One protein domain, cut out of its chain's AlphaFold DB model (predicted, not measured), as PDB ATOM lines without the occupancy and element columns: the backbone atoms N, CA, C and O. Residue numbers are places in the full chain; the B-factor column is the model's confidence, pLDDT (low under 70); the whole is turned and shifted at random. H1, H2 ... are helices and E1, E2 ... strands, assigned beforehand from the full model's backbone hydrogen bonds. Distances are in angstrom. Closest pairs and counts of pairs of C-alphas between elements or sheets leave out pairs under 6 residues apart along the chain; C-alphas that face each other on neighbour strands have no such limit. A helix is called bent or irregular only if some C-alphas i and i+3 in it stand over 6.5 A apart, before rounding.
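What this domain is: This is residues 39 to 108 and 127 to 211 of the 1112 residues of an uncharacterized protein of Friedmanniomyces endolithicus (UniProt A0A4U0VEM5). Two lobes of three helices each make this model: the long H3 with H1 and H2 in one, H4, H5 and H6 in the other. H3 sticks out of its lobe with residues 96 to 106, and a tail with H7 and E1 runs on from the second lobe. The 155 printed residues hold seven named helices and then one named strand, mostly helix by class. The whole is loose, with a radius of gyration of the C-alphas of 20.7 A, and flat, spanning 64 by 49 by 26 A.

Where its parts are: H3, residues 84 to 106, is 34.0 A long, with a kink of 27 degrees near residue 91; it is irregular, C-alphas 85 and 88 being 9.0 A apart. H1, residues 51 to 66, begins at C-alpha (296.307, 278.109, 225.693) and measures 23.0 A; H2 is residues 72 to 80. H4, residues 138 to 151, is 20.1 A long, H5 is residues 157 to 166, and H6, residues 171 to 184, is 19.9 A long. H7 is residues 188 to 194; E1, residues 209 to 211, ends at C-alpha (271.420, 303.936, 218.350).

How they stand to each other: H3 touches H1 with residues 87 to 92 alone, at a shallow tilt of 26 degrees; C-alphas of Ala 59 and Val 88 are closest, 5.9 A. H2 touches H1 at 45 degrees, a steep tilt, closest at C-alphas of Leu 60 and Phe 75, 6.6 A. H5 touches H6 at a steep tilt of 50 degrees, opposite ways, closest at C-alphas of Met 164 and Ser 174, 5.8 A. H1, H2 and H3 are apart from H4, H5 and H6. E1 pairs with no named strand. Every O i to N i+4 pair is within hydrogen-bond range in H1, H2, H4 and H5; H3 has 16 of 19, H6 8 of 10, and H7 0 of 3, with 2 of 4 O i to N i+3 pairs.

The domain as a whole: The C-alphas of Leu 107 and Arg 196 are farthest apart, 66.7 A. Residues 109 to 126 are not printed; C-alphas 108 and 127 are 37.6 A apart. The link from H7 to E1 is long. Mean pLDDT of the printed part is 73.2; residues 40 to 51, 98 to 108 and 185 to 208 are among those under 70.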
ATOM      1  N   TYR A  39     281.408 297.688 217.949       71.31
ATOM      2  CA  TYR A  39     281.753 296.343 217.507       71.31
ATOM      3  C   TYR A  39     281.289 296.154 216.060       71.31
ATOM      4  O   TYR A  39     280.137 296.435 215.735       71.31
ATOM      5  N   ASP A  40     282.202 295.682 215.216       68.94
ATOM      6  CA  ASP A  40     281.953 295.333 213.821       68.94
ATOM      7  C   ASP A  40     282.178 293.818 213.692       68.94
ATOM      8  O   ASP A  40     283.299 293.363 213.953       68.94
ATOM      9  N   PRO A  41     281.151 293.023 213.334       67.12
ATOM     10  CA  PRO A  41     281.286 291.576 213.213       67.12
ATOM     11  C   PRO A  41     282.169 291.157 212.029       67.12
ATOM     12  O   PRO A  41     282.707 290.053 212.052       67.12
ATOM     13  N   THR A  42     282.356 291.999 211.008       64.56
ATOM     14  CA  THR A  42     283.203 291.681 209.843       64.56
ATOM     15  C   THR A  42     284.693 291.791 210.172       64.56
ATOM     16  O   THR A  42     285.499 290.990 209.698       64.56
ATOM     17  N   LEU A  43     285.062 292.715 211.067       58.94
ATOM     18  CA  LEU A  43     286.428 292.905 211.558       58.94
ATOM     19  C   LEU A  43     286.758 291.936 212.705       58.94
ATOM     20  O   LEU A  43     287.112 292.341 213.818       58.94
ATOM     21  N   HIS A  44     286.668 290.635 212.414       51.81
ATOM     22  CA  HIS A  44     287.067 289.552 213.312       51.81
ATOM     23  C   HIS A  44     288.562 289.647 213.676       51.81
ATOM     24  O   HIS A  44     289.437 289.095 213.010       51.81
ATOM     25  N   ARG A  45     288.869 290.309 214.799       53.72
ATOM     26  CA  ARG A  45     290.086 290.004 215.559       53.72
ATOM     27  C   ARG A  45     289.868 288.674 216.257       53.72
ATOM     28  O   ARG A  45     289.095 288.615 217.212       53.72
ATOM     29  N   GLU A  46     290.585 287.646 215.811       49.25
ATOM     30  CA  GLU A  46     290.718 286.401 216.562       49.25
ATOM     31  C   GLU A  46     291.081 286.725 218.018       49.25
ATOM     32  O   GLU A  46     291.996 287.511 218.301       49.25
ATOM     33  N   ALA A  47     290.326 286.152 218.952       54.91
ATOM     34  CA  ALA A  47     290.729 286.171 220.343       54.91
ATOM     35  C   ALA A  47     291.985 285.304 220.463       54.91
ATOM     36  O   ALA A  47     291.984 284.143 220.058       54.91
ATOM     37  N   VAL A  48     293.055 285.858 221.036       52.94
ATOM     38  CA  VAL A  48     294.174 285.039 221.507       52.94
ATOM     39  C   VAL A  48     293.676 284.320 222.755       52.94
ATOM     40  O   VAL A  48     293.807 284.833 223.866       52.94
ATOM     41  N   ASP A  49     293.014 283.181 222.549       54.16
ATOM     42  CA  ASP A  49     292.600 282.292 223.627       54.16
ATOM     43  C   ASP A  49     293.843 281.880 224.427       54.16
ATOM     44  O   ASP A  49     294.851 281.442 223.864       54.16
ATOM     45  N   GLU A  50     293.783 282.034 225.750       64.50
ATOM     46  CA  GLU A  50     294.845 281.569 226.645       64.50
ATOM     47  C   GLU A  50     294.977 280.042 226.463       64.50
ATOM     48  O   GLU A  50     293.957 279.351 226.542       64.50
ATOM     49  N   PRO A  51     296.175 279.485 226.190       62.03
ATOM     50  CA  PRO A  51     296.307 278.109 225.693       62.03
ATOM     51  C   PRO A  51     295.683 277.060 226.629       62.03
ATOM     52  O   PRO A  51     294.970 276.173 226.164       62.03
ATOM     53  N   ASP A  52     295.817 277.242 227.947       74.69
ATOM     54  CA  ASP A  52     295.185 276.393 228.967       74.69
ATOM     55  C   ASP A  52     293.647 276.321 228.835       74.69
ATOM     56  O   ASP A  52     293.057 275.268 229.067       74.69
ATOM     57  N   LEU A  53     292.968 277.384 228.378       77.94
ATOM     58  CA  LEU A  53     291.518 277.357 228.126       77.94
ATOM     59  C   LEU A  53     291.153 276.451 226.944       77.94
ATOM     60  O   LEU A  53     290.085 275.834 226.945       77.94
ATOM     61  N   LYS A  54     292.018 276.366 225.929       79.94
ATOM     62  CA  LYS A  54     291.830 275.492 224.766       79.94
ATOM     63  C   LYS A  54     292.058 274.029 225.148       79.94
ATOM     64  O   LYS A  54     291.273 273.160 224.762       79.94
ATOM     65  N   ASP A  55     293.054 273.777 225.988       82.88
ATOM     66  CA  ASP A  55     293.375 272.441 226.493       82.88
ATOM     67  C   ASP A  55     292.317 271.947 227.502       82.88
ATOM     68  O   ASP A  55     291.875 270.799 227.436       82.88
ATOM     69  N   LEU A  56     291.790 272.827 228.363       83.81
ATOM     70  CA  LEU A  56     290.643 272.534 229.233       83.81
ATOM     71  C   LEU A  56     289.358 272.235 228.445       83.81
ATOM     72  O   LEU A  56     288.610 271.324 228.808       83.81
ATOM     73  N   ASN A  57     289.084 272.978 227.368       86.56
ATOM     74  CA  ASN A  57     287.878 272.782 226.559       86.56
ATOM     75  C   ASN A  57     287.943 271.538 225.662       86.56
ATOM     76  O   ASN A  57     286.932 270.853 225.501       86.56
ATOM     77  N   THR A  58     289.117 271.196 225.127       85.94
ATOM     78  CA  THR A  58     289.314 269.921 224.416       85.94
ATOM     79  C   THR A  58     289.245 268.729 225.375       85.94
ATOM     80  O   THR A  58     288.543 267.761 225.078       85.94
ATOM     81  N   ALA A  59     289.845 268.822 226.570       84.94
ATOM     82  CA  ALA A  59     289.684 267.819 227.624       84.94
ATOM     83  C   ALA A  59     288.203 267.601 227.993       84.94
ATOM     84  O   ALA A  59     287.732 266.461 228.003       84.94
ATOM     85  N   LEU A  60     287.444 268.679 228.217       86.38
ATOM     86  CA  LEU A  60     286.010 268.614 228.515       86.38
ATOM     87  C   LEU A  60     285.206 267.941 227.387       86.38
ATOM     88  O   LEU A  60     284.340 267.117 227.677       86.38
ATOM     89  N   ALA A  61     285.513 268.238 226.118       85.50
ATOM     90  CA  ALA A  61     284.860 267.602 224.972       85.50
ATOM     91  C   ALA A  61     285.096 266.084 224.955       85.50
ATOM     92  O   ALA A  61     284.133 265.318 224.911       85.50
ATOM     93  N   THR A  62     286.352 265.641 225.099       85.88
ATOM     94  CA  THR A  62     286.670 264.200 225.122       85.88
ATOM     95  C   THR A  62     285.969 263.456 226.262       85.88
ATOM     96  O   THR A  62     285.502 262.337 226.065       85.88
ATOM     97  N   LEU A  63     285.825 264.075 227.440       85.25
ATOM     98  CA  LEU A  63     285.128 263.466 228.576       85.25
ATOM     99  C   LEU A  63     283.619 263.320 228.343       85.25
ATOM    100  O   LEU A  63     283.056 262.283 228.691       85.25
ATOM    101  N   VAL A  64     282.974 264.316 227.729       85.88
ATOM    102  CA  VAL A  64     281.537 264.269 227.401       85.88
ATOM    103  C   VAL A  64     281.243 263.246 226.295       85.88
ATOM    104  O   VAL A  64     280.237 262.542 226.382       85.88
ATOM    105  N   ASP A  65     282.132 263.093 225.308       84.31
ATOM    106  CA  ASP A  65     282.001 262.066 224.263       84.31
ATOM    107  C   ASP A  65     282.188 260.636 224.808       84.31
ATOM    108  O   ASP A  65     281.489 259.712 224.383       84.31
ATOM    109  N   ILE A  66     283.095 260.439 225.775       84.00
ATOM    110  CA  ILE A  66     283.314 259.138 226.436       84.00
ATOM    111  C   ILE A  66     282.174 258.809 227.418       84.00
ATOM    112  O   ILE A  66     281.743 257.655 227.494       84.00
ATOM    113  N   PHE A  67     281.661 259.802 228.154       84.06
ATOM    114  CA  PHE A  67     280.660 259.634 229.217       84.06
ATOM    115  C   PHE A  67     279.422 260.542 229.027       84.06
ATOM    116  O   PHE A  67     279.158 261.417 229.857       84.06
ATOM    117  N   PRO A  68     278.588 260.306 227.996       78.56
ATOM    118  CA  PRO A  68     277.432 261.156 227.675       78.56
ATOM    119  C   PRO A  68     276.265 261.082 228.682       78.56
ATOM    120  O   PRO A  68     275.283 261.808 228.533       78.56
ATOM    121  N   ASP A  69     276.348 260.204 229.687       76.12
ATOM    122  CA  ASP A  69     275.373 260.068 230.780       76.12
ATOM    123  C   ASP A  69     275.754 260.907 232.034       76.12
ATOM    124  O   ASP A  69     275.100 260.789 233.072       76.12
ATOM    125  N   VAL A  70     276.809 261.736 231.961       79.94
ATOM    126  CA  VAL A  70     277.318 262.599 233.050       79.94
ATOM    127  C   VAL A  70     277.190 264.079 232.669       79.94
ATOM    128  O   VAL A  70     277.338 264.449 231.505       79.94
ATOM    129  N   GLU A  71     276.907 264.944 233.643       79.38
ATOM    130  CA  GLU A  71     276.698 266.374 233.396       79.38
ATOM    131  C   GLU A  71     278.040 267.133 233.263       79.38
ATOM    132  O   GLU A  71     278.932 266.947 234.097       79.38
ATOM    133  N   PRO A  72     278.212 268.021 232.254       82.25
ATOM    134  CA  PRO A  72     279.474 268.741 232.030       82.25
ATOM    135  C   PRO A  72     279.952 269.597 233.211       82.25
ATOM    136  O   PRO A  72     281.138 269.900 233.306       82.25
ATOM    137  N   GLU A  73     279.057 269.976 234.125       81.00
ATOM    138  CA  GLU A  73     279.393 270.684 235.366       81.00
ATOM    139  C   GLU A  73     280.312 269.859 236.272       81.00
ATOM    140  O   GLU A  73     281.323 270.380 236.743       81.00
ATOM    141  N   THR A  74     280.036 268.560 236.434       82.44
ATOM    142  CA  THR A  74     280.886 267.649 237.216       82.44
ATOM    143  C   THR A  74     282.277 267.532 236.593       82.44
ATOM    144  O   THR A  74     283.281 267.574 237.301       82.44
ATOM    145  N   PHE A  75     282.367 267.458 235.260       84.50
ATOM    146  CA  PHE A  75     283.663 267.456 234.577       84.50
ATOM    147  C   PHE A  75     284.393 268.797 234.690       84.50
ATOM    148  O   PHE A  75     285.607 268.790 234.883       84.50
ATOM    149  N   ARG A  76     283.691 269.939 234.646       84.25
ATOM    150  CA  ARG A  76     284.303 271.257 234.885       84.25
ATOM    151  C   ARG A  76     284.895 271.365 236.294       84.25
ATOM    152  O   ARG A  76     286.031 271.815 236.423       84.25
ATOM    153  N   GLU A  77     284.184 270.902 237.323       82.62
ATOM    154  CA  GLU A  77     284.706 270.850 238.697       82.62
ATOM    155  C   GLU A  77     285.939 269.937 238.793       82.62
ATOM    156  O   GLU A  77     286.994 270.372 239.258       82.62
ATOM    157  N   MET A  78     285.852 268.698 238.299       82.00
ATOM    158  CA  MET A  78     286.962 267.738 238.361       82.00
ATOM    159  C   MET A  78     288.210 268.230 237.613       82.00
ATOM    160  O   MET A  78     289.304 268.180 238.170       82.00
ATOM    161  N   LEU A  79     288.062 268.764 236.396       84.06
ATOM    162  CA  LEU A  79     289.171 269.323 235.612       84.06
ATOM    163  C   LEU A  79     289.804 270.552 236.285       84.06
ATOM    164  O   LEU A  79     291.020 270.712 236.225       84.06
ATOM    165  N   SER A  80     289.009 271.398 236.953       80.56
ATOM    166  CA  SER A  80     289.516 272.598 237.643       80.56
ATOM    167  C   SER A  80     290.391 272.298 238.868       80.56
ATOM    168  O   SER A  80     291.180 273.145 239.281       80.56
ATOM    169  N   ASN A  81     290.287 271.085 239.423       80.50
ATOM    170  CA  ASN A  81     291.056 270.626 240.580       80.50
ATOM    171  C   ASN A  81     292.310 269.808 240.191       80.50
ATOM    172  O   ASN A  81     292.954 269.232 241.070       80.50
ATOM    173  N   LEU A  82     292.655 269.718 238.898       79.50
ATOM    174  CA  LEU A  82     293.717 268.842 238.385       79.50
ATOM    175  C   LEU A  82     294.771 269.585 237.548       79.50
ATOM    176  O   LEU A  82     294.467 270.386 236.660       79.50
ATOM    177  N   SER A  83     296.038 269.255 237.809       71.81
ATOM    178  CA  SER A  83     297.204 269.775 237.090       71.81
ATOM    179  C   SER A  83     297.259 269.302 235.633       71.81
ATOM    180  O   SER A  83     296.802 268.210 235.296       71.81
ATOM    181  N   GLU A  84     297.881 270.122 234.785       64.81
ATOM    182  CA  GLU A  84     297.862 270.055 233.314       64.81
ATOM    183  C   GLU A  84     298.197 268.680 232.706       64.81
ATOM    184  O   GLU A  84     297.560 268.270 231.738       64.81
ATOM    185  N   SER A  85     299.153 267.941 233.272       60.56
ATOM    186  CA  SER A  85     299.840 266.832 232.589       60.56
ATOM    187  C   SER A  85     299.058 265.522 232.397       60.56
ATOM    188  O   SER A  85     299.530 264.672 231.649       60.56
ATOM    189  N   SER A  86     297.908 265.314 233.053       70.25
ATOM    190  CA  SER A  86     297.146 264.044 232.968       70.25
ATOM    191  C   SER A  86     295.633 264.232 233.231       70.25
ATOM    192  O   SER A  86     294.930 263.343 233.716       70.25
ATOM    193  N   ARG A  87     295.092 265.423 232.918       80.31
ATOM    194  CA  ARG A  87     293.710 265.826 233.267       80.31
ATOM    195  C   ARG A  87     292.629 264.825 232.816       80.31
ATOM    196  O   ARG A  87     291.769 264.464 233.614       80.31
ATOM    197  N   VAL A  88     292.661 264.357 231.563       82.69
ATOM    198  CA  VAL A  88     291.641 263.428 231.022       82.69
ATOM    199  C   VAL A  88     291.800 262.011 231.586       82.69
ATOM    200  O   VAL A  88     290.812 261.356 231.912       82.69
ATOM    201  N   GLU A  89     293.033 261.531 231.744       82.06
ATOM    202  CA  GLU A  89     293.319 260.168 232.208       82.06
ATOM    203  C   GLU A  89     292.892 259.979 233.669       82.06
ATOM    204  O   GLU A  89     292.195 259.019 233.994       82.06
ATOM    205  N   ILE A  90     293.208 260.941 234.541       83.44
ATOM    206  CA  ILE A  90     292.806 260.905 235.955       83.44
ATOM    207  C   ILE A  90     291.275 260.947 236.093       83.44
ATOM    208  O   ILE A  90     290.705 260.167 236.859       83.44
ATOM    209  N   VAL A  91     290.582 261.804 235.331       84.19
ATOM    210  CA  VAL A  91     289.111 261.896 235.385       84.19
ATOM    211  C   VAL A  91     288.447 260.635 234.826       84.19
ATOM    212  O   VAL A  91     287.532 260.105 235.458       84.19
ATOM    213  N   THR A  92     288.918 260.104 233.691       84.56
ATOM    214  CA  THR A  92     288.395 258.842 233.131       84.56
ATOM    215  C   THR A  92     288.620 257.667 234.084       84.56
ATOM    216  O   THR A  92     287.689 256.898 234.331       84.56
ATOM    217  N   GLU A  93     289.796 257.549 234.704       83.75
ATOM    218  CA  GLU A  93     290.077 256.493 235.680       83.75
ATOM    219  C   GLU A  93     289.230 256.649 236.958       83.75
ATOM    220  O   GLU A  93     288.697 255.662 237.476       83.75
ATOM    221  N   GLN A  94     289.023 257.878 237.447       82.12
ATOM    222  CA  GLN A  94     288.146 258.160 238.588       82.12
ATOM    223  C   GLN A  94     286.676 257.827 238.287       82.12
ATOM    224  O   GLN A  94     285.996 257.269 239.155       82.12
ATOM    225  N   MET A  95     286.197 258.091 237.067       83.19
ATOM    226  CA  MET A  95     284.857 257.701 236.615       83.19
ATOM    227  C   MET A  95     284.704 256.181 236.499       83.19
ATOM    228  O   MET A  95     283.757 255.613 237.041       83.19
ATOM    229  N   LEU A  96     285.671 255.481 235.901       81.12
ATOM    230  CA  LEU A  96     285.654 254.016 235.841       81.12
ATOM    231  C   LEU A  96     285.705 253.391 237.250       81.12
ATOM    232  O   LEU A  96     284.983 252.433 237.537       81.12
ATOM    233  N   LYS A  97     286.482 253.973 238.175       80.06
ATOM    234  CA  LYS A  97     286.517 253.583 239.598       80.06
ATOM    235  C   LYS A  97     285.208 253.887 240.337       80.06
ATOM    236  O   LYS A  97     284.880 253.160 241.282       80.06
ATOM    237  N   SER A  98     284.464 254.930 239.963       67.31
ATOM    238  CA  SER A  98     283.185 255.281 240.593       67.31
ATOM    239  C   SER A  98     282.046 254.391 240.082       67.31
ATOM    240  O   SER A  98     281.335 253.803 240.902       67.31
ATOM    241  N   ASP A  99     281.944 254.149 238.772       62.38
ATOM    242  CA  ASP A  99     280.938 253.244 238.205       62.38
ATOM    243  C   ASP A  99     281.208 251.767 238.545       62.38
ATOM    244  O   ASP A  99     280.263 251.017 238.808       62.38
ATOM    245  N   ALA A 100     282.468 251.338 238.695       54.81
ATOM    246  CA  ALA A 100     282.797 250.016 239.246       54.81
ATOM    247  C   ALA A 100     282.336 249.843 240.713       54.81
ATOM    248  O   ALA A 100     281.980 248.738 241.137       54.81
ATOM    249  N   LYS A 101     282.295 250.928 241.503       58.53
ATOM    250  CA  LYS A 101     281.713 250.935 242.862       58.53
ATOM    251  C   LYS A 101     280.181 251.020 242.825       58.53
ATOM    252  O   LYS A 101     279.525 250.373 243.643       58.53
ATOM    253  N   ARG A 102     279.613 251.778 241.882       53.94
ATOM    254  CA  ARG A 102     278.164 251.933 241.661       53.94
ATOM    255  C   ARG A 102     277.534 250.603 241.261       53.94
ATOM    256  O   ARG A 102     276.693 250.100 241.993       53.94
ATOM    257  N   THR A 103     278.014 249.978 240.187       45.97
ATOM    258  CA  THR A 103     277.548 248.669 239.687       45.97
ATOM    259  C   THR A 103     277.627 247.566 240.747       45.97
ATOM    260  O   THR A 103     276.660 246.820 240.915       45.97
ATOM    261  N   ARG A 104     278.703 247.511 241.549       47.47
ATOM    262  CA  ARG A 104     278.814 246.601 242.711       47.47
ATOM    263  C   ARG A 104     277.739 246.819 243.784       47.47
ATOM    264  O   ARG A 104     277.391 245.860 244.470       47.47
ATOM    265  N   LYS A 105     277.201 248.035 243.937       45.66
ATOM    266  CA  LYS A 105     276.035 248.314 244.796       45.66
ATOM    267  C   LYS A 105     274.713 248.009 244.081       45.66
ATOM    268  O   LYS A 105     273.837 247.403 244.693       45.66
ATOM    269  N   THR A 106     274.572 248.356 242.798       33.50
ATOM    270  CA  THR A 106     273.347 248.101 242.014       33.50
ATOM    271  C   THR A 106     273.041 246.608 241.889       33.50
ATOM    272  O   THR A 106     271.883 246.220 241.978       33.50
ATOM    273  N   LEU A 107     274.057 245.740 241.810       38.16
ATOM    274  CA  LEU A 107     273.874 244.280 241.782       38.16
ATOM    275  C   LEU A 107     273.221 243.704 243.065       38.16
ATOM    276  O   LEU A 107     272.883 242.525 243.104       38.16
ATOM    277  N   ARG A 108     273.016 244.520 244.114       41.66
ATOM    278  CA  ARG A 108     272.278 244.163 245.342       41.66
ATOM    279  C   ARG A 108     270.898 244.831 245.486       41.66
ATOM    280  O   ARG A 108     270.255 244.618 246.512       41.66
ATOM    281  N   THR A 127     280.128 267.099 216.596       52.66
ATOM    282  CA  THR A 127     279.340 268.145 217.264       52.66
ATOM    283  C   THR A 127     280.204 268.789 218.342       52.66
ATOM    284  O   THR A 127     280.387 268.207 219.408       52.66
ATOM    285  N   ALA A 128     280.743 269.980 218.079       59.78
ATOM    286  CA  ALA A 128     281.459 270.742 219.101       59.78
ATOM    287  C   ALA A 128     280.560 271.000 220.329       59.78
ATOM    288  O   ALA A 128     279.344 271.170 220.189       59.78
ATOM    289  N   LEU A 129     281.157 271.046 221.528       67.06
ATOM    290  CA  LEU A 129     280.418 271.372 222.751       67.06
ATOM    291  C   LEU A 129     279.700 272.726 222.600       67.06
ATOM    292  O   LEU A 129     280.306 273.677 222.097       67.06
ATOM    293  N   PRO A 130     278.448 272.862 223.080       73.75
ATOM    294  CA  PRO A 130     277.789 274.158 223.157       73.75
ATOM    295  C   PRO A 130     278.659 275.150 223.930       73.75
ATOM    296  O   PRO A 130     279.131 274.842 225.025       73.75
ATOM    297  N   THR A 131     278.835 276.366 223.407       71.56
ATOM    298  CA  THR A 131     279.706 277.382 224.029       71.56
ATOM    299  C   THR A 131     279.281 277.742 225.457       71.56
ATOM    300  O   THR A 131     280.092 278.235 226.236       71.56
ATOM    301  N   ALA A 132     278.024 277.501 225.837       70.50
ATOM    302  CA  ALA A 132     277.534 277.661 227.206       70.50
ATOM    303  C   ALA A 132     278.006 276.557 228.180       70.50
ATOM    304  O   ALA A 132     278.199 276.848 229.357       70.50
ATOM    305  N   ASP A 133     278.244 275.326 227.711       77.19
ATOM    306  CA  ASP A 133     278.701 274.205 228.553       77.19
ATOM    307  C   ASP A 133     280.241 274.241 228.758       77.19
ATOM    308  O   ASP A 133     280.747 273.625 229.698       77.19
ATOM    309  N   ALA A 134     280.967 274.991 227.917       83.06
ATOM    310  CA  ALA A 134     282.429 275.136 227.872       83.06
ATOM    311  C   ALA A 134     283.030 276.064 228.960       83.06
ATOM    312  O   ALA A 134     282.359 276.941 229.505       83.06
ATOM    313  N   PHE A 135     284.329 275.930 229.252       83.00
ATOM    314  CA  PHE A 135     285.077 276.876 230.089       83.00
ATOM    315  C   PHE A 135     285.190 278.248 229.410       83.00
ATOM    316  O   PHE A 135     285.726 278.369 228.307       83.00
ATOM    317  N   ARG A 136     284.737 279.300 230.103       83.75
ATOM    318  CA  ARG A 136     284.820 280.694 229.639       83.75
ATOM    319  C   ARG A 136     286.079 281.409 230.133       83.75
ATOM    320  O   ARG A 136     286.442 281.298 231.309       83.75
ATOM    321  N   GLY A 137     286.698 282.187 229.244       83.56
ATOM    322  CA  GLY A 137     287.899 282.973 229.534       83.56
ATOM    323  C   GLY A 137     287.674 284.108 230.536       83.56
ATOM    324  O   GLY A 137     286.561 284.600 230.736       83.56
ATOM    325  N   GLU A 138     288.752 284.531 231.188       84.12
ATOM    326  CA  GLU A 138     288.682 285.467 232.312       84.12
ATOM    327  C   GLU A 138     288.348 286.912 231.883       84.12
ATOM    328  O   GLU A 138     287.706 287.657 232.628       84.12
ATOM    329  N   SER A 139     288.685 287.296 230.647       82.69
ATOM    330  CA  SER A 139     288.237 288.554 230.027       82.69
ATOM    331  C   SER A 139     286.712 288.597 229.849       82.69
ATOM    332  O   SER A 139     286.074 289.571 230.254       82.69
ATOM    333  N   TYR A 140     286.112 287.518 229.332       87.00
ATOM    334  CA  TYR A 140     284.660 287.362 229.184       87.00
ATOM    335  C   TYR A 140     283.954 287.408 230.547       87.00
ATOM    336  O   TYR A 140     283.050 288.220 230.742       87.00
ATOM    337  N   LYS A 141     284.421 286.634 231.541       88.00
ATOM    338  CA  LYS A 141     283.874 286.640 232.917       88.00
ATOM    339  C   LYS A 141     283.849 288.043 233.535       88.00
ATOM    340  O   LYS A 141     282.866 288.426 234.178       88.00
ATOM    341  N   LYS A 142     284.917 288.825 233.336       88.25
ATOM    342  CA  LYS A 142     285.020 290.222 233.791       88.25
ATOM    343  C   LYS A 142     284.056 291.147 233.043       88.25
ATOM    344  O   LYS A 142     283.384 291.942 233.701       88.25
ATOM    345  N   ALA A 143     283.946 291.015 231.722       86.88
ATOM    346  CA  ALA A 143     283.041 291.814 230.897       86.88
ATOM    347  C   ALA A 143     281.561 291.543 231.237       86.88
ATOM    348  O   ALA A 143     280.846 292.476 231.600       86.88
ATOM    349  N   VAL A 144     281.122 290.274 231.262       89.44
ATOM    350  CA  VAL A 144     279.734 289.881 231.601       89.44
ATOM    351  C   VAL A 144     279.313 290.446 232.956       89.44
ATOM    352  O   VAL A 144     278.232 291.016 233.096       89.44
ATOM    353  N   LYS A 145     280.197 290.361 233.954       90.62
ATOM    354  CA  LYS A 145     279.971 290.905 235.298       90.62
ATOM    355  C   LYS A 145     279.765 292.421 235.292       90.62
ATOM    356  O   LYS A 145     278.912 292.915 236.022       90.62
ATOM    357  N   GLN A 146     280.532 293.162 234.490       87.69
ATOM    358  CA  GLN A 146     280.361 294.611 234.352       87.69
ATOM    359  C   GLN A 146     279.049 294.961 233.640       87.69
ATOM    360  O   GLN A 146     278.336 295.844 234.110       87.69
ATOM    361  N   VAL A 147     278.691 294.242 232.570       87.75
ATOM    362  CA  VAL A 147     277.423 294.435 231.846       87.75
ATOM    363  C   VAL A 147     276.222 294.160 232.759       87.75
ATOM    364  O   VAL A 147     275.356 295.019 232.904       87.75
ATOM    365  N   LEU A 148     276.201 293.025 233.465       88.44
ATOM    366  CA  LEU A 148     275.099 292.669 234.366       88.44
ATOM    367  C   LEU A 148     274.981 293.609 235.576       88.44
ATOM    368  O   LEU A 148     273.868 293.878 236.018       88.44
ATOM    369  N   TYR A 149     276.083 294.169 236.086       89.12
ATOM    370  CA  TYR A 149     276.029 295.231 237.103       89.12
ATOM    371  C   TYR A 149     275.483 296.564 236.545       89.12
ATOM    372  O   TYR A 149     274.905 297.353 237.291       89.12
ATOM    373  N   GLN A 150     275.659 296.844 235.248       84.88
ATOM    374  CA  GLN A 150     275.117 298.043 234.596       84.88
ATOM    375  C   GLN A 150     273.637 297.893 234.214       84.88
ATOM    376  O   GLN A 150     272.909 298.889 234.263       84.88
ATOM    377  N   GLU A 151     273.206 296.685 233.850       85.06
ATOM    378  CA  GLU A 151     271.815 296.333 233.538       85.06
ATOM    379  C   GLU A 151     270.981 296.186 234.827       85.06
ATOM    380  O   GLU A 151     269.995 296.894 235.017       85.06
ATOM    381  N   PHE A 152     271.429 295.361 235.778       85.38
ATOM    382  CA  PHE A 152     270.699 295.034 237.011       85.38
ATOM    383  C   PHE A 152     271.193 295.820 238.235       85.38
ATOM    384  O   PHE A 152     271.350 295.257 239.316       85.38
ATOM    385  N   LYS A 153     271.378 297.142 238.095       81.31
ATOM    386  CA  LYS A 153     271.785 298.070 239.183       81.31
ATOM    387  C   LYS A 153     270.908 298.001 240.447       81.31
ATOM    388  O   LYS A 153     271.306 298.489 241.501       81.31
ATOM    389  N   THR A 154     269.698 297.460 240.325       77.62
ATOM    390  CA  THR A 154     268.743 297.228 241.414       77.62
ATOM    391  C   THR A 154     269.058 295.976 242.237       77.62
ATOM    392  O   THR A 154     268.797 295.963 243.438       77.62
ATOM    393  N   LEU A 155     269.611 294.923 241.627       85.62
ATOM    394  CA  LEU A 155     269.907 293.658 242.301       85.62
ATOM    395  C   LEU A 155     271.238 293.715 243.057       85.62
ATOM    396  O   LEU A 155     272.177 294.413 242.680       85.62
ATOM    397  N   SER A 156     271.343 292.931 244.132       88.38
ATOM    398  CA  SER A 156     272.577 292.892 244.915       88.38
ATOM    399  C   SER A 156     273.726 292.258 244.117       88.38
ATOM    400  O   SER A 156     273.559 291.236 243.445       88.38
ATOM    401  N   HIS A 157     274.931 292.824 244.235       88.06
ATOM    402  CA  HIS A 157     276.128 292.290 243.575       88.06
ATOM    403  C   HIS A 157     276.486 290.855 244.017       88.06
ATOM    404  O   HIS A 157     277.214 290.171 243.301       88.06
ATOM    405  N   SER A 158     276.006 290.374 245.170       89.38
ATOM    406  CA  SER A 158     276.126 288.965 245.572       89.38
ATOM    407  C   SER A 158     275.115 288.075 244.846       89.38
ATOM    408  O   SER A 158     275.517 287.039 244.325       89.38
ATOM    409  N   SER A 159     273.850 288.496 244.722       88.75
ATOM    410  CA  SER A 159     272.834 287.783 243.924       88.75
ATOM    411  C   SER A 159     273.261 287.628 242.463       88.75
ATOM    412  O   SER A 159     273.155 286.539 241.910       88.75
ATOM    413  N   ILE A 160     273.801 288.692 241.853       90.31
ATOM    414  CA  ILE A 160     274.289 288.644 240.465       90.31
ATOM    415  C   ILE A 160     275.455 287.651 240.333       90.31
ATOM    416  O   ILE A 160     275.438 286.809 239.442       90.31
ATOM    417  N   LYS A 161     276.437 287.683 241.250       91.38
ATOM    418  CA  LYS A 161     277.549 286.713 241.262       91.38
ATOM    419  C   LYS A 161     277.086 285.262 241.415       91.38
ATOM    420  O   LYS A 161     277.679 284.401 240.779       91.38
ATOM    421  N   ALA A 162     276.085 284.996 242.258       90.44
ATOM    422  CA  ALA A 162     275.572 283.644 242.485       90.44
ATOM    423  C   ALA A 162     274.973 283.064 241.196       90.44
ATOM    424  O   ALA A 162     275.465 282.057 240.698       90.44
ATOM    425  N   VAL A 163     274.035 283.785 240.571       90.31
ATOM    426  CA  VAL A 163     273.419 283.372 239.297       90.31
ATOM    427  C   VAL A 163     274.454 283.264 238.171       90.31
ATOM    428  O   VAL A 163     274.367 282.370 237.334       90.31
ATOM    429  N   MET A 164     275.471 284.134 238.145       90.06
ATOM    430  CA  MET A 164     276.585 283.993 237.202       90.06
ATOM    431  C   MET A 164     277.400 282.714 237.438       90.06
ATOM    432  O   MET A 164     277.786 282.076 236.467       90.06
ATOM    433  N   ALA A 165     277.671 282.327 238.687       87.38
ATOM    434  CA  ALA A 165     278.400 281.096 238.987       87.38
ATOM    435  C   ALA A 165     277.571 279.842 238.650       87.38
ATOM    436  O   ALA A 165     278.097 278.921 238.032       87.38
ATOM    437  N   GLU A 166     276.276 279.849 238.984       87.31
ATOM    438  CA  GLU A 166     275.312 278.795 238.635       87.31
ATOM    439  C   GLU A 166     275.209 278.588 237.114       87.31
ATOM    440  O   GLU A 166     275.219 277.459 236.642       87.31
ATOM    441  N   GLN A 167     275.143 279.668 236.329       87.12
ATOM    442  CA  GLN A 167     274.955 279.617 234.870       87.12
ATOM    443  C   GLN A 167     276.285 279.692 234.084       87.12
ATOM    444  O   GLN A 167     276.356 280.329 233.033       87.12
ATOM    445  N   ASN A 168     277.367 279.102 234.616       87.75
ATOM    446  CA  ASN A 168     278.701 279.012 233.984       87.75
ATOM    447  C   ASN A 168     279.227 280.341 233.377       87.75
ATOM    448  O   ASN A 168     279.868 280.377 232.327       87.75
ATOM    449  N   TYR A 169     278.939 281.461 234.043       88.12
ATOM    450  CA  TYR A 169     279.244 282.837 233.631       88.12
ATOM    451  C   TYR A 169     278.624 283.287 232.292       88.12
ATOM    452  O   TYR A 169     278.944 284.378 231.825       88.12
ATOM    453  N   SER A 170     277.719 282.508 231.693       87.69
ATOM    454  CA  SER A 170     277.067 282.828 230.419       87.69
ATOM    455  C   SER A 170     276.104 284.012 230.557       87.69
ATOM    456  O   SER A 170     275.174 283.976 231.369       87.69
ATOM    457  N   TYR A 171     276.275 285.056 229.736       88.25
ATOM    458  CA  TYR A 171     275.339 286.188 229.701       88.25
ATOM    459  C   TYR A 171     273.933 285.743 229.263       88.25
ATOM    460  O   TYR A 171     272.944 286.079 229.916       88.25
ATOM    461  N   THR A 172     273.846 284.928 228.206       87.38
ATOM    462  CA  THR A 172     272.568 284.500 227.608       87.38
ATOM    463  C   THR A 172     271.698 283.683 228.572       87.38
ATOM    464  O   THR A 172     270.477 283.834 228.564       87.38
ATOM    465  N   GLN A 173     272.310 282.866 229.440       88.00
ATOM    466  CA  GLN A 173     271.605 282.051 230.438       88.00
ATOM    467  C   GLN A 173     271.336 282.799 231.755       88.00
ATOM    468  O   GLN A 173     270.249 282.677 232.322       88.00
ATOM    469  N   SER A 174     272.282 283.610 232.242       89.75
ATOM    470  CA  SER A 174     272.117 284.334 233.517       89.75
ATOM    471  C   SER A 174     271.124 285.500 233.434       89.75
ATOM    472  O   SER A 174     270.352 285.714 234.375       89.75
ATOM    473  N   ARG A 175     271.070 286.224 232.305       88.19
ATOM    474  CA  ARG A 175     270.166 287.370 232.101       88.19
ATOM    475  C   ARG A 175     268.681 287.060 232.384       88.19
ATOM    476  O   ARG A 175     268.099 287.784 233.193       88.19
ATOM    477  N   PRO A 176     268.032 286.026 231.803       89.00
ATOM    478  CA  PRO A 176     266.615 285.746 232.064       89.00
ATOM    479  C   PRO A 176     266.329 285.315 233.512       89.00
ATOM    480  O   PRO A 176     265.235 285.569 234.020       89.00
ATOM    481  N   VAL A 177     267.295 284.703 234.208       88.62
ATOM    482  CA  VAL A 177     267.166 284.385 235.641       88.62
ATOM    483  C   VAL A 177     267.200 285.672 236.473       88.62
ATOM    484  O   VAL A 177     266.348 285.869 237.340       88.62
ATOM    485  N   LEU A 178     268.109 286.600 236.159       88.75
ATOM    486  CA  LEU A 178     268.186 287.910 236.816       88.75
ATOM    487  C   LEU A 178     266.951 288.782 236.538       88.75
ATOM    488  O   LEU A 178     266.443 289.414 237.463       88.75
ATOM    489  N   GLN A 179     266.389 288.741 235.327       87.44
ATOM    490  CA  GLN A 179     265.098 289.377 235.018       87.44
ATOM    491  C   GLN A 179     263.960 288.817 235.884       87.44
ATOM    492  O   GLN A 179     263.187 289.588 236.453       87.44
ATOM    493  N   GLN A 180     263.877 287.493 236.061       84.81
ATOM    494  CA  GLN A 180     262.872 286.885 236.943       84.81
ATOM    495  C   GLN A 180     263.072 287.252 238.420       84.81
ATOM    496  O   GLN A 180     262.088 287.465 239.127       84.81
ATOM    497  N   LEU A 181     264.316 287.343 238.897       85.50
ATOM    498  CA  LEU A 181     264.616 287.755 240.272       85.50
ATOM    499  C   LEU A 181     264.290 289.235 240.513       85.50
ATOM    500  O   LEU A 181     263.737 289.565 241.562       85.50
ATOM    501  N   ALA A 182     264.554 290.109 239.537       80.56
ATOM    502  CA  ALA A 182     264.141 291.513 239.570       80.56
ATOM    503  C   ALA A 182     262.609 291.667 239.554       80.56
ATOM    504  O   ALA A 182     262.069 292.466 240.313       80.56
ATOM    505  N   ALA A 183     261.896 290.862 238.758       77.50
ATOM    506  CA  ALA A 183     260.432 290.891 238.693       77.50
ATOM    507  C   ALA A 183     259.743 290.344 239.962       77.50
ATOM    508  O   ALA A 183     258.677 290.823 240.338       77.50
ATOM    509  N   LYS A 184     260.335 289.348 240.639       72.56
ATOM    510  CA  LYS A 184     259.740 288.680 241.818       72.56
ATOM    511  C   LYS A 184     260.023 289.367 243.160       72.56
ATOM    512  O   LYS A 184     259.478 288.956 244.183       72.56
ATOM    513  N   SER A 185     260.886 290.382 243.212       65.75
ATOM    514  CA  SER A 185     261.342 290.970 244.479       65.75
ATOM    515  C   SER A 185     260.454 292.135 244.946       65.75
ATOM    516  O   SER A 185     260.725 293.303 244.681       65.75
ATOM    517  N   TRP A 186     259.426 291.813 245.745       50.12
ATOM    518  CA  TRP A 186     258.437 292.749 246.327       50.12
ATOM    519  C   TRP A 186     259.035 294.033 246.948       50.12
ATOM    520  O   TRP A 186     258.416 295.096 246.890       50.12
ATOM    521  N   ARG A 187     260.280 293.987 247.450       50.75
ATOM    522  CA  ARG A 187     261.017 295.163 247.956       50.75
ATOM    523  C   ARG A 187     261.105 296.339 246.960       50.75
ATOM    524  O   ARG A 187     261.215 297.476 247.411       50.75
ATOM    525  N   PHE A 188     260.984 296.112 245.648       52.34
ATOM    526  CA  PHE A 188     260.975 297.190 244.646       52.34
ATOM    527  C   PHE A 188     259.664 297.986 244.556       52.34
ATOM    528  O   PHE A 188     259.658 299.085 244.002       52.34
ATOM    529  N   SER A 189     258.573 297.514 245.173       51.06
ATOM    530  CA  SER A 189     257.324 298.286 245.261       51.06
ATOM    531  C   SER A 189     257.436 299.526 246.158       51.06
ATOM    532  O   SER A 189     256.589 300.409 246.064       51.06
ATOM    533  N   LEU A 190     258.448 299.594 247.033       45.59
ATOM    534  CA  LEU A 190     258.628 300.689 247.996       45.59
ATOM    535  C   LEU A 190     259.762 301.646 247.595       45.59
ATOM    536  O   LEU A 190     259.629 302.856 247.760       45.59
ATOM    537  N   SER A 191     260.851 301.145 246.999       52.19
ATOM    538  CA  SER A 191     261.963 301.993 246.531       52.19
ATOM    539  C   SER A 191     261.542 302.988 245.444       52.19
ATOM    540  O   SER A 191     262.034 304.117 245.409       52.19
ATOM    541  N   ASN A 192     260.603 302.590 244.582       49.09
ATOM    542  CA  ASN A 192     260.134 303.405 243.458       49.09
ATOM    543  C   ASN A 192     259.223 304.570 243.890       49.09
ATOM    544  O   ASN A 192     258.933 305.441 243.078       49.09
ATOM    545  N   ILE A 193     258.794 304.615 245.158       51.75
ATOM    546  CA  ILE A 193     257.989 305.716 245.712       51.75
ATOM    547  C   ILE A 193     258.883 306.913 246.083       51.75
ATOM    548  O   ILE A 193     258.465 308.062 245.958       51.75
ATOM    549  N   TRP A 194     260.127 306.663 246.515       50.81
ATOM    550  CA  TRP A 194     261.034 307.708 247.015       50.81
ATOM    551  C   TRP A 194     262.117 308.134 246.013       50.81
ATOM    552  O   TRP A 194     262.660 309.233 246.114       50.81
ATOM    553  N   ALA A 195     262.408 307.312 245.001       46.06
ATOM    554  CA  ALA A 195     263.296 307.676 243.900       46.06
ATOM    555  C   ALA A 195     262.491 308.086 242.653       46.06
ATOM    556  O   ALA A 195     261.975 307.228 241.940       46.06
ATOM    557  N   ARG A 196     262.453 309.389 242.325       43.59
ATOM    558  CA  ARG A 196     261.931 309.896 241.035       43.59
ATOM    559  C   ARG A 196     262.873 309.539 239.871       43.59
ATOM    560  O   ARG A 196     263.550 310.400 239.313       43.59
ATOM    561  N   ARG A 197     262.944 308.254 239.525       41.97
ATOM    562  CA  ARG A 197     263.605 307.714 238.329       41.97
ATOM    563  C   ARG A 197     262.692 306.655 237.723       41.97
ATOM    564  O   ARG A 197     262.217 305.779 238.439       41.97
ATOM    565  N   SER A 198     262.440 306.742 236.421       35.94
ATOM    566  CA  SER A 198     261.648 305.741 235.704       35.94
ATOM    567  C   SER A 198     262.333 304.364 235.746       35.94
ATOM    568  O   SER A 198     263.566 304.281 235.771       35.94
ATOM    569  N   PRO A 199     261.563 303.259 235.753       38.41
ATOM    570  CA  PRO A 199     262.128 301.919 235.683       38.41
ATOM    571  C   PRO A 199     262.680 301.653 234.274       38.41
ATOM    572  O   PRO A 199     261.972 301.169 233.396       38.41
ATOM    573  N   PHE A 200     263.980 301.905 234.094       42.31
ATOM    574  CA  PHE A 200     264.768 301.691 232.861       42.31
ATOM    575  C   PHE A 200     264.736 300.240 232.313       42.31
ATOM    576  O   PHE A 200     265.293 299.940 231.266       42.31
ATOM    577  N   VAL A 201     264.077 299.320 233.021       46.59
ATOM    578  CA  VAL A 201     263.870 297.913 232.640       46.59
ATOM    579  C   VAL A 201     262.663 297.743 231.695       46.59
ATOM    580  O   VAL A 201     262.531 296.703 231.057       46.59
ATOM    581  N   ALA A 202     261.782 298.745 231.580       40.97
ATOM    582  CA  ALA A 202     260.554 298.659 230.783       40.97
ATOM    583  C   ALA A 202     260.723 298.992 229.284       40.97
ATOM    584  O   ALA A 202     259.860 298.626 228.492       40.97
ATOM    585  N   THR A 203     261.801 299.678 228.885       42.00
ATOM    586  CA  THR A 203     261.938 300.311 227.553       42.00
ATOM    587  C   THR A 203     263.043 299.714 226.672       42.00
ATOM    588  O   THR A 203     263.553 300.382 225.784       42.00
ATOM    589  N   GLY A 204     263.430 298.450 226.886       51.84
ATOM    590  CA  GLY A 204     264.256 297.659 225.949       51.84
ATOM    591  C   GLY A 204     265.740 298.046 225.795       51.84
ATOM    592  O   GLY A 204     266.537 297.210 225.367       51.84
ATOM    593  N   GLU A 205     266.133 299.261 226.175       55.12
ATOM    594  CA  GLU A 205     267.480 299.821 226.013       55.12
ATOM    595  C   GLU A 205     268.532 299.130 226.901       55.12
ATOM    596  O   GLU A 205     268.804 299.517 228.039       55.12
ATOM    597  N   HIS A 206     269.184 298.095 226.370       65.25
ATOM    598  CA  HIS A 206     270.356 297.500 227.010       65.25
ATOM    599  C   HIS A 206     271.539 298.501 226.987       65.25
ATOM    600  O   HIS A 206     271.881 298.999 225.915       65.25
ATOM    601  N   PRO A 207     272.228 298.781 228.117       67.69
ATOM    602  CA  PRO A 207     273.129 299.940 228.277       67.69
ATOM    603  C   PRO A 207     274.384 299.978 227.384       67.69
ATOM    604  O   PRO A 207     275.108 300.979 227.393       67.69
ATOM    605  N   ASN A 208     274.661 298.903 226.636       69.31
ATOM    606  CA  ASN A 208     275.753 298.820 225.661       69.31
ATOM    607  C   ASN A 208     275.278 298.700 224.204       69.31
ATOM    608  O   ASN A 208     276.109 298.502 223.326       69.31
ATOM    609  N   ILE A 209     273.983 298.858 223.926       73.75
ATOM    610  CA  ILE A 209     273.505 299.203 222.581       73.75
ATOM    611  C   ILE A 209     273.603 300.724 222.445       73.75
ATOM    612  O   ILE A 209     273.265 301.459 223.372       73.75
ATOM    613  N   MET A 210     274.070 301.204 221.297       68.31
ATOM    614  CA  MET A 210     273.931 302.599 220.893       68.31
ATOM    615  C   MET A 210     273.131 302.661 219.595       68.31
ATOM    616  O   MET A 210     273.355 301.865 218.682       68.31
ATOM    617  N   MET A 211     272.187 303.596 219.542       61.12
ATOM    618  CA  MET A 211     271.420 303.936 218.350       61.12
ATOM    619  C   MET A 211     271.967 305.274 217.851       61.12
ATOM    620  O   MET A 211     271.985 306.246 218.605       61.12
TER     621      MET A 211